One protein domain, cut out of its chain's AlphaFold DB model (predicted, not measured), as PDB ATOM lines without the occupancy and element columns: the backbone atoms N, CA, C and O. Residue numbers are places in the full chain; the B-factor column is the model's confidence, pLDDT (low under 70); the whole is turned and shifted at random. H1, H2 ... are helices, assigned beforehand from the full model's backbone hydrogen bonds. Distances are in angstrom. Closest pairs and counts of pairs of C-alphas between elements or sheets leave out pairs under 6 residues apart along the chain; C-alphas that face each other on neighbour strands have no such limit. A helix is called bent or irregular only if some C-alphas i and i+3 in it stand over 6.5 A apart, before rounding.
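This is residues 2 to 70 of the 581 residues of the protein "Hypothetical protein" of Palpitomonas bilix (UniProt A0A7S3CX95). Two helices, H1 and then H2, lie side by side and run the same way, while the long link between them swings past both and makes a loose loop, near residues 31 to 46, beyond where H2 begins. The 69 printed residues hold no named strand; the class is all helix, with 31 residues, under half, in named elements. The whole is loose, radius of gyration of the C-alphas 14.6 A, and elongated, spanning 43 by 23 by 17 A.

Find C-alpha 2 at (210.934, 240.715, 199.992); from there H1, residues 2 to 12, runs 15.6 A. H2, residues 51 to 70, runs 28.6 A to C-alpha 70 at (212.273, 248.140, 220.136), with a kink of 26 degrees near residue 64; it is only just irregular, C-alphas 65 and 68 being 6.9 A apart.

H1 and H2 touch, their closest C-alphas, Ala 8 and Val 63, 5.4 A apart. Their shallow tilt of 32 degrees is only just short of steep. Every O i to N i+4 pair is within hydrogen-bond range in H1, 13 of 16 in H2. Look at residues 35 to 36, which pair antiparallel with 47 to 48.

The C-alphas of Gly 17 and Glu 33, the two farthest apart, are 43.8 A apart. The printed part has no cut; the link, residues 13 to 50, is long. Mean pLDDT of the printed part is 71.2, and residues 13 to 21 and 36 to 45 are among those under 70.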
ATOM      1  N   SER A   2     211.501 241.496 198.854       76.75
ATOM      2  CA  SER A   2     210.934 240.715 199.992       76.75
ATOM      3  C   SER A   2     211.960 240.212 201.027       76.75
ATOM      4  O   SER A   2     211.790 240.420 202.227       76.75
ATOM      5  N   ARG A   3     213.094 239.660 200.567       82.19
ATOM      6  CA  ARG A   3     214.215 239.255 201.435       82.19
ATOM      7  C   ARG A   3     214.723 240.383 202.348       82.19
ATOM      8  O   ARG A   3     215.076 240.100 203.482       82.19
ATOM      9  N   VAL A   4     214.748 241.623 201.854       84.69
ATOM     10  CA  VAL A   4     215.205 242.825 202.574       84.69
ATOM     11  C   VAL A   4     214.206 243.211 203.658       84.69
ATOM     12  O   VAL A   4     214.611 243.478 204.783       84.69
ATOM     13  N   VAL A   5     212.902 243.156 203.360       83.25
ATOM     14  CA  VAL A   5     211.856 243.428 204.357       83.25
ATOM     15  C   VAL A   5     211.894 242.389 205.473       83.25
ATOM     16  O   VAL A   5     211.916 242.749 206.643       83.25
ATOM     17  N   ASN A   6     212.014 241.108 205.124       80.62
ATOM     18  CA  ASN A   6     212.128 240.026 206.104       80.62
ATOM     19  C   ASN A   6     213.464 240.052 206.877       80.62
ATOM     20  O   ASN A   6     213.560 239.465 207.951       80.62
ATOM     21  N   GLU A   7     214.514 240.672 206.337       83.00
ATOM     22  CA  GLU A   7     215.801 240.892 207.012       83.00
ATOM     23  C   GLU A   7     215.694 242.051 208.014       83.00
ATOM     24  O   GLU A   7     215.890 241.818 209.205       83.00
ATOM     25  N   ALA A   8     215.271 243.239 207.570       81.19
ATOM     26  CA  ALA A   8     215.062 244.410 208.425       81.19
ATOM     27  C   ALA A   8     214.039 244.138 209.544       81.19
ATOM     28  O   ALA A   8     214.277 244.466 210.704       81.19
ATOM     29  N   TYR A   9     212.937 243.449 209.229       77.69
ATOM     30  CA  TYR A   9     211.934 243.054 210.218       77.69
ATOM     31  C   TYR A   9     212.515 242.146 211.310       77.69
ATOM     32  O   TYR A   9     212.348 242.434 212.489       77.69
ATOM     33  N   ARG A  10     213.256 241.087 210.945       77.44
ATOM     34  CA  ARG A  10     213.899 240.190 211.930       77.44
ATOM     35  C   ARG A  10     215.033 240.863 212.707       77.44
ATOM     36  O   ARG A  10     215.343 240.426 213.809       77.44
ATOM     37  N   GLN A  11     215.656 241.894 212.142       78.12
ATOM     38  CA  GLN A  11     216.688 242.684 212.811       78.12
ATOM     39  C   GLN A  11     216.098 243.611 213.887       78.12
ATOM     40  O   GLN A  11     216.692 243.756 214.952       78.12
ATOM     41  N   CYS A  12     214.943 244.226 213.618       71.19
ATOM     42  CA  CYS A  12     214.337 245.240 214.488       71.19
ATOM     43  C   CYS A  12     213.218 244.710 215.399       71.19
ATOM     44  O   CYS A  12     212.912 245.338 216.409       71.19
ATOM     45  N   VAL A  13     212.617 243.564 215.070       67.44
ATOM     46  CA  VAL A  13     211.611 242.876 215.889       67.44
ATOM     47  C   VAL A  13     212.213 241.551 216.368       67.44
ATOM     48  O   VAL A  13     212.170 240.560 215.632       67.44
ATOM     49  N   PRO A  14     212.796 241.500 217.585       58.91
ATOM     50  CA  PRO A  14     213.322 240.263 218.145       58.91
ATOM     51  C   PRO A  14     212.207 239.221 218.237       58.91
ATOM     52  O   PRO A  14     211.208 239.420 218.927       58.91
ATOM     53  N   THR A  15     212.362 238.100 217.535       54.44
ATOM     54  CA  THR A  15     211.361 237.031 217.527       54.44
ATOM     55  C   THR A  15     211.329 236.325 218.878       54.44
ATOM     56  O   THR A  15     212.087 235.382 219.116       54.44
ATOM     57  N   CYS A  16     210.415 236.741 219.753       42.62
ATOM     58  CA  CYS A  16     210.015 235.986 220.935       42.62
ATOM     59  C   CYS A  16     209.269 234.704 220.511       42.62
ATOM     60  O   CYS A  16     208.045 234.647 220.549       42.62
ATOM     61  N   GLY A  17     210.011 233.684 220.069       45.59
ATOM     62  CA  GLY A  17     209.518 232.309 219.908       45.59
ATOM     63  C   GLY A  17     208.623 232.000 218.697       45.59
ATOM     64  O   GLY A  17     208.049 230.917 218.665       45.59
ATOM     65  N   GLY A  18     208.492 232.891 217.705       51.28
ATOM     66  CA  GLY A  18     207.576 232.700 216.566       51.28
ATOM     67  C   GLY A  18     208.197 232.966 215.191       51.28
ATOM     68  O   GLY A  18     208.968 233.910 215.013       51.28
ATOM     69  N   ASN A  19     207.814 232.158 214.198       56.62
ATOM     70  CA  ASN A  19     208.277 232.225 212.804       56.62
ATOM     71  C   ASN A  19     207.542 233.332 212.005       56.62
ATOM     72  O   ASN A  19     207.006 233.100 210.923       56.62
ATOM     73  N   ASN A  20     207.460 234.539 212.572       58.94
ATOM     74  CA  ASN A  20     206.602 235.612 212.067       58.94
ATOM     75  C   ASN A  20     207.211 236.282 210.824       58.94
ATOM     76  O   ASN A  20     208.290 236.876 210.890       58.94
ATOM     77  N   THR A  21     206.490 236.244 209.702       65.44
ATOM     78  CA  THR A  21     206.850 236.941 208.457       65.44
ATOM     79  C   THR A  21     205.921 238.132 208.205       65.44
ATOM     80  O   THR A  21     204.705 237.935 208.206       65.44
ATOM     81  N   PRO A  22     206.440 239.345 207.947       70.31
ATOM     82  CA  PRO A  22     205.609 240.512 207.682       70.31
ATOM     83  C   PRO A  22     204.938 240.424 206.304       70.31
ATOM     84  O   PRO A  22     205.578 240.089 205.306       70.31
ATOM     85  N   ILE A  23     203.663 240.809 206.236       71.19
ATOM     86  CA  ILE A  23     203.004 241.189 204.980       71.19
ATOM     87  C   ILE A  23     203.222 242.692 204.794       71.19
ATOM     88  O   ILE A  23     203.071 243.462 205.739       71.19
ATOM     89  N   PHE A  24     203.596 243.115 203.588       69.19
ATOM     90  CA  PHE A  24     203.911 244.508 203.284       69.19
ATOM     91  C   PHE A  24     203.432 244.885 201.879       69.19
ATOM     92  O   PHE A  24     203.465 244.074 200.954       69.19
ATOM     93  N   PHE A  25     203.047 246.149 201.715       69.88
ATOM     94  CA  PHE A  25     202.787 246.780 200.423       69.88
ATOM     95  C   PHE A  25     203.832 247.884 200.226       69.88
ATOM     96  O   PHE A  25     204.111 248.631 201.159       69.88
ATOM     97  N   LEU A  26     204.434 247.974 199.038       72.56
ATOM     98  CA  LEU A  26     205.468 248.966 198.718       72.56
ATOM     99  C   LEU A  26     205.025 249.811 197.514       72.56
ATOM    100  O   LEU A  26     204.949 249.290 196.403       72.56
ATOM    101  N   ASP A  27     204.767 251.106 197.729       73.12
ATOM    102  CA  ASP A  27     204.653 252.115 196.660       73.12
ATOM    103  C   ASP A  27     206.060 252.627 196.311       73.12
ATOM    104  O   ASP A  27     206.556 253.584 196.906       73.12
ATOM    105  N   LEU A  28     206.752 251.949 195.391       74.00
ATOM    106  CA  LEU A  28     208.092 252.354 194.960       74.00
ATOM    107  C   LEU A  28     208.016 253.402 193.847       74.00
ATOM    108  O   LEU A  28     207.849 253.078 192.672       74.00
ATOM    109  N   ARG A  29     208.219 254.667 194.218       73.00
ATOM    110  CA  ARG A  29     208.349 255.778 193.267       73.00
ATOM    111  C   ARG A  29     209.778 255.862 192.749       73.00
ATOM    112  O   ARG A  29     210.640 256.480 193.367       73.00
ATOM    113  N   VAL A  30     210.013 255.220 191.612       73.38
ATOM    114  CA  VAL A  30     211.301 255.212 190.907       73.38
ATOM    115  C   VAL A  30     211.178 256.077 189.637       73.38
ATOM    116  O   VAL A  30     210.133 256.035 188.988       73.38
ATOM    117  N   PRO A  31     212.195 256.878 189.263       76.31
ATOM    118  CA  PRO A  31     212.268 257.518 187.947       76.31
ATOM    119  C   PRO A  31     212.206 256.494 186.808       76.31
ATOM    120  O   PRO A  31     212.868 255.462 186.880       76.31
ATOM    121  N   SER A  32     211.462 256.789 185.736       70.19
ATOM    122  CA  SER A  32     211.252 255.882 184.588       70.19
ATOM    123  C   SER A  32     212.520 255.510 183.814       70.19
ATOM    124  O   SER A  32     212.495 254.581 183.018       70.19
ATOM    125  N   GLU A  33     213.610 256.239 184.031       74.06
ATOM    126  CA  GLU A  33     214.931 255.964 183.457       74.06
ATOM    127  C   GLU A  33     215.635 254.788 184.154       74.06
ATOM    128  O   GLU A  33     216.477 254.142 183.546       74.06
ATOM    129  N   LEU A  34     215.273 254.485 185.408       68.38
ATOM    130  CA  LEU A  34     215.982 253.534 186.276       68.38
ATOM    131  C   LEU A  34     215.298 252.160 186.384       68.38
ATOM    132  O   LEU A  34     215.651 251.368 187.259       68.38
ATOM    133  N   PHE A  35     214.298 251.852 185.556       73.75
ATOM    134  CA  PHE A  35     213.701 250.513 185.515       73.75
ATOM    135  C   PHE A  35     213.114 250.169 184.146       73.75
ATOM    136  O   PHE A  35     212.387 250.960 183.549       73.75
ATOM    137  N   ASP A  36     213.376 248.945 183.685       66.81
ATOM    138  CA  ASP A  36     212.756 248.405 182.479       66.81
ATOM    139  C   ASP A  36     211.491 247.612 182.840       66.81
ATOM    140  O   ASP A  36     211.524 246.602 183.553       66.81
ATOM    141  N   VAL A  37     210.355 248.092 182.332       63.91
ATOM    142  CA  VAL A  37     209.031 247.456 182.454       63.91
ATOM    143  C   VAL A  37     208.840 246.359 181.396       63.91
ATOM    144  O   VAL A  37     207.889 245.579 181.470       63.91
ATOM    145  N   ASN A  38     209.716 246.283 180.393       61.06
ATOM    146  CA  ASN A  38     209.548 245.458 179.204       61.06
ATOM    147  C   ASN A  38     210.126 244.040 179.355       61.06
ATOM    148  O   ASN A  38     210.799 243.521 178.463       61.06
ATOM    149  N   VAL A  39     209.817 243.382 180.476       52.59
ATOM    150  CA  VAL A  39     210.199 241.989 180.730       52.59
ATOM    151  C   VAL A  39     208.940 241.133 180.907       52.59
ATOM    152  O   VAL A  39     208.190 241.284 181.867       52.59
ATOM    153  N   THR A  40     208.739 240.253 179.919       43.00
ATOM    154  CA  THR A  40     207.701 239.208 179.772       43.00
ATOM    155  C   THR A  40     206.212 239.638 179.742       43.00
ATOM    156  O   THR A  40     205.766 240.543 180.448       43.00
ATOM    157  N   PRO A  41     205.366 238.971 178.919       50.12
ATOM    158  CA  PRO A  41     203.951 239.338 178.740       50.12
ATOM    159  C   PRO A  41     203.072 239.121 179.986       50.12
ATOM    160  O   PRO A  41     201.925 239.571 180.020       50.12
ATOM    161  N   ASP A  42     203.589 238.466 181.023       53.56
ATOM    162  CA  ASP A  42     202.946 238.299 182.325       53.56
ATOM    163  C   ASP A  42     203.239 239.456 183.306       53.56
ATOM    164  O   ASP A  42     202.495 239.608 184.273       53.56
ATOM    165  N   LYS A  43     204.226 240.328 183.024       62.22
ATOM    166  CA  LYS A  43     204.679 241.445 183.887       62.22
ATOM    167  C   LYS A  43     204.994 241.017 185.334       62.22
ATOM    168  O   LYS A  43     204.738 241.771 186.272       62.22
ATOM    169  N   ARG A  44     205.497 239.792 185.539       58.53
ATOM    170  CA  ARG A  44     205.823 239.267 186.884       58.53
ATOM    171  C   ARG A  44     207.193 239.712 187.398       58.53
ATOM    172  O   ARG A  44     207.451 239.605 188.595       58.53
ATOM    173  N   THR A  45     208.053 240.209 186.517       66.31
ATOM    174  CA  THR A  45     209.408 240.675 186.821       66.31
ATOM    175  C   THR A  45     209.615 242.077 186.253       66.31
ATOM    176  O   THR A  45     209.240 242.360 185.121       66.31
ATOM    177  N   ILE A  46     210.216 242.961 187.048       71.88
ATOM    178  CA  ILE A  46     210.664 244.298 186.637       71.88
ATOM    179  C   ILE A  46     212.146 244.364 186.989       71.88
ATOM    180  O   ILE A  46     212.520 243.983 188.102       71.88
ATOM    181  N   ILE A  47     212.985 244.806 186.053       75.06
ATOM    182  CA  ILE A  47     214.426 244.954 186.282       75.06
ATOM    183  C   ILE A  47     214.698 246.421 186.608       75.06
ATOM    184  O   ILE A  47     214.297 247.307 185.860       75.06
ATOM    185  N   ILE A  48     215.357 246.669 187.739       78.38
ATOM    186  CA  ILE A  48     215.708 248.009 188.220       78.38
ATOM    187  C   ILE A  48     217.212 248.208 188.020       78.38
ATOM    188  O   ILE A  48     218.013 247.358 188.421       78.38
ATOM    189  N   GLU A  49     217.595 249.326 187.409       74.00
ATOM    190  CA  GLU A  49     218.989 249.734 187.284       74.00
ATOM    191  C   GLU A  49     219.550 250.092 188.671       74.00
ATOM    192  O   GLU A  49     218.910 250.782 189.462       74.00
ATOM    193  N   ASP A  50     220.740 249.576 188.988       77.81
ATOM    194  CA  ASP A  50     221.344 249.669 190.325       77.81
ATOM    195  C   ASP A  50     220.424 249.163 191.466       77.81
ATOM    196  O   ASP A  50     220.216 249.822 192.492       77.81
ATOM    197  N   GLU A  51     219.907 247.930 191.317       82.50
ATOM    198  CA  GLU A  51     219.125 247.219 192.350       82.50
ATOM    199  C   GLU A  51     219.770 247.318 193.746       82.50
ATOM    200  O   GLU A  51     219.067 247.452 194.749       82.50
ATOM    201  N   LYS A  52     221.109 247.290 193.828       83.56
ATOM    202  CA  LYS A  52     221.861 247.349 195.090       83.56
ATOM    203  C   LYS A  52     221.608 248.647 195.855       83.56
ATOM    204  O   LYS A  52     221.373 248.578 197.060       83.56
ATOM    205  N   SER A  53     221.616 249.802 195.185       82.12
ATOM    206  CA  SER A  53     221.290 251.079 195.830       82.12
ATOM    207  C   SER A  53     219.855 251.107 196.347       82.12
ATOM    208  O   SER A  53     219.633 251.513 197.483       82.12
ATOM    209  N   VAL A  54     218.885 250.632 195.556       80.56
ATOM    210  CA  VAL A  54     217.466 250.603 195.965       80.56
ATOM    211  C   VAL A  54     217.239 249.629 197.127       80.56
ATOM    212  O   VAL A  54     216.501 249.938 198.057       80.56
ATOM    213  N   VAL A  55     217.911 248.476 197.120       84.44
ATOM    214  CA  VAL A  55     217.893 247.492 198.214       84.44
ATOM    215  C   VAL A  55     218.509 248.047 199.497       84.44
ATOM    216  O   VAL A  55     217.969 247.794 200.573       84.44
ATOM    217  N   ASN A  56     219.618 248.782 199.407       85.06
ATOM    218  CA  ASN A  56     220.278 249.351 200.580       85.06
ATOM    219  C   ASN A  56     219.473 250.511 201.173       85.06
ATOM    220  O   ASN A  56     219.186 250.463 202.364       85.06
ATOM    221  N   TRP A  57     219.010 251.451 200.341       85.56
ATOM    222  CA  TRP A  57     218.095 252.515 200.766       85.56
ATOM    223  C   TRP A  57     216.844 251.935 201.451       85.56
ATOM    224  O   TRP A  57     216.519 252.308 202.574       85.56
ATOM    225  N   LEU A  58     216.184 250.950 200.827       85.50
ATOM    226  CA  LEU A  58     214.994 250.327 201.409       85.50
ATOM    227  C   LEU A  58     215.303 249.621 202.739       85.50
ATOM    228  O   LEU A  58     214.455 249.607 203.628       85.50
ATOM    229  N   ARG A  59     216.496 249.029 202.898       86.81
ATOM    230  CA  ARG A  59     216.915 248.436 204.177       86.81
ATOM    231  C   ARG A  59     217.065 249.507 205.255       86.81
ATOM    232  O   ARG A  59     216.578 249.288 206.356       86.81
ATOM    233  N   GLU A  60     217.730 250.616 204.945       85.56
ATOM    234  CA  GLU A  60     217.972 251.720 205.881       85.56
ATOM    235  C   GLU A  60     216.647 252.299 206.397       85.56
ATOM    236  O   GLU A  60     216.424 252.304 207.605       85.56
ATOM    237  N   GLU A  61     215.713 252.634 205.503       84.12
ATOM    238  CA  GLU A  61     214.381 253.144 205.868       84.12
ATOM    239  C   GLU A  61     213.536 252.132 206.645       84.12
ATOM    240  O   GLU A  61     212.819 252.502 207.568       84.12
ATOM    241  N   LEU A  62     213.586 250.840 206.294       84.31
ATOM    242  CA  LEU A  62     212.843 249.815 207.036       84.31
ATOM    243  C   LEU A  62     213.428 249.597 208.432       84.31
ATOM    244  O   LEU A  62     212.671 249.395 209.378       84.31
ATOM    245  N   VAL A  63     214.754 249.648 208.576       82.31
ATOM    246  CA  VAL A  63     215.416 249.577 209.883       82.31
ATOM    247  C   VAL A  63     215.078 250.813 210.717       82.31
ATOM    248  O   VAL A  63     214.740 250.660 211.889       82.31
ATOM    249  N   GLU A  64     215.083 252.012 210.129       81.88
ATOM    250  CA  GLU A  64     214.634 253.233 210.804       81.88
ATOM    251  C   GLU A  64     213.156 253.135 211.209       81.88
ATOM    252  O   GLU A  64     212.840 253.341 212.378       81.88
ATOM    253  N   PHE A  65     212.271 252.713 210.299       80.69
ATOM    254  CA  PHE A  65     210.836 252.551 210.547       80.69
ATOM    255  C   PHE A  65     210.523 251.530 211.650       80.69
ATOM    256  O   PHE A  65     209.641 251.768 212.474       80.69
ATOM    257  N   PHE A  66     211.218 250.388 211.685       75.25
ATOM    258  CA  PHE A  66     211.001 249.370 212.717       75.25
ATOM    259  C   PHE A  66     211.763 249.661 214.024       75.25
ATOM    260  O   PHE A  66     211.413 249.092 215.058       75.25
ATOM    261  N   SER A  67     212.755 250.558 214.034       69.44
ATOM    262  CA  SER A  67     213.527 250.895 215.243       69.44
ATOM    263  C   SER A  67     212.693 251.348 216.463       69.44
ATOM    264  O   SER A  67     213.023 250.920 217.575       69.44
ATOM    265  N   PRO A  68     211.574 252.103 216.341       61.59
ATOM    266  CA  PRO A  68     210.775 252.521 217.492       61.59
ATOM    267  C   PRO A  68     210.017 251.359 218.146       61.59
ATOM    268  O   PRO A  68     209.658 251.452 219.322       61.59
ATOM    269  N   ALA A  69     209.807 250.242 217.435       55.97
ATOM    270  CA  ALA A  69     209.183 249.046 218.001       55.97
ATOM    271  C   ALA A  69     210.047 248.417 219.113       55.97
ATOM    272  O   ALA A  69     209.508 247.874 220.080       55.97
ATOM    273  N   MET A  70     211.379 248.569 219.051       50.47
ATOM    274  CA  MET A  70     212.273 248.140 220.136       50.47
ATOM    275  C   MET A  70     212.076 248.957 221.422       50.47
ATOM    276  O   MET A  70     212.168 248.405 222.519       50.47
TER     277      MET A  70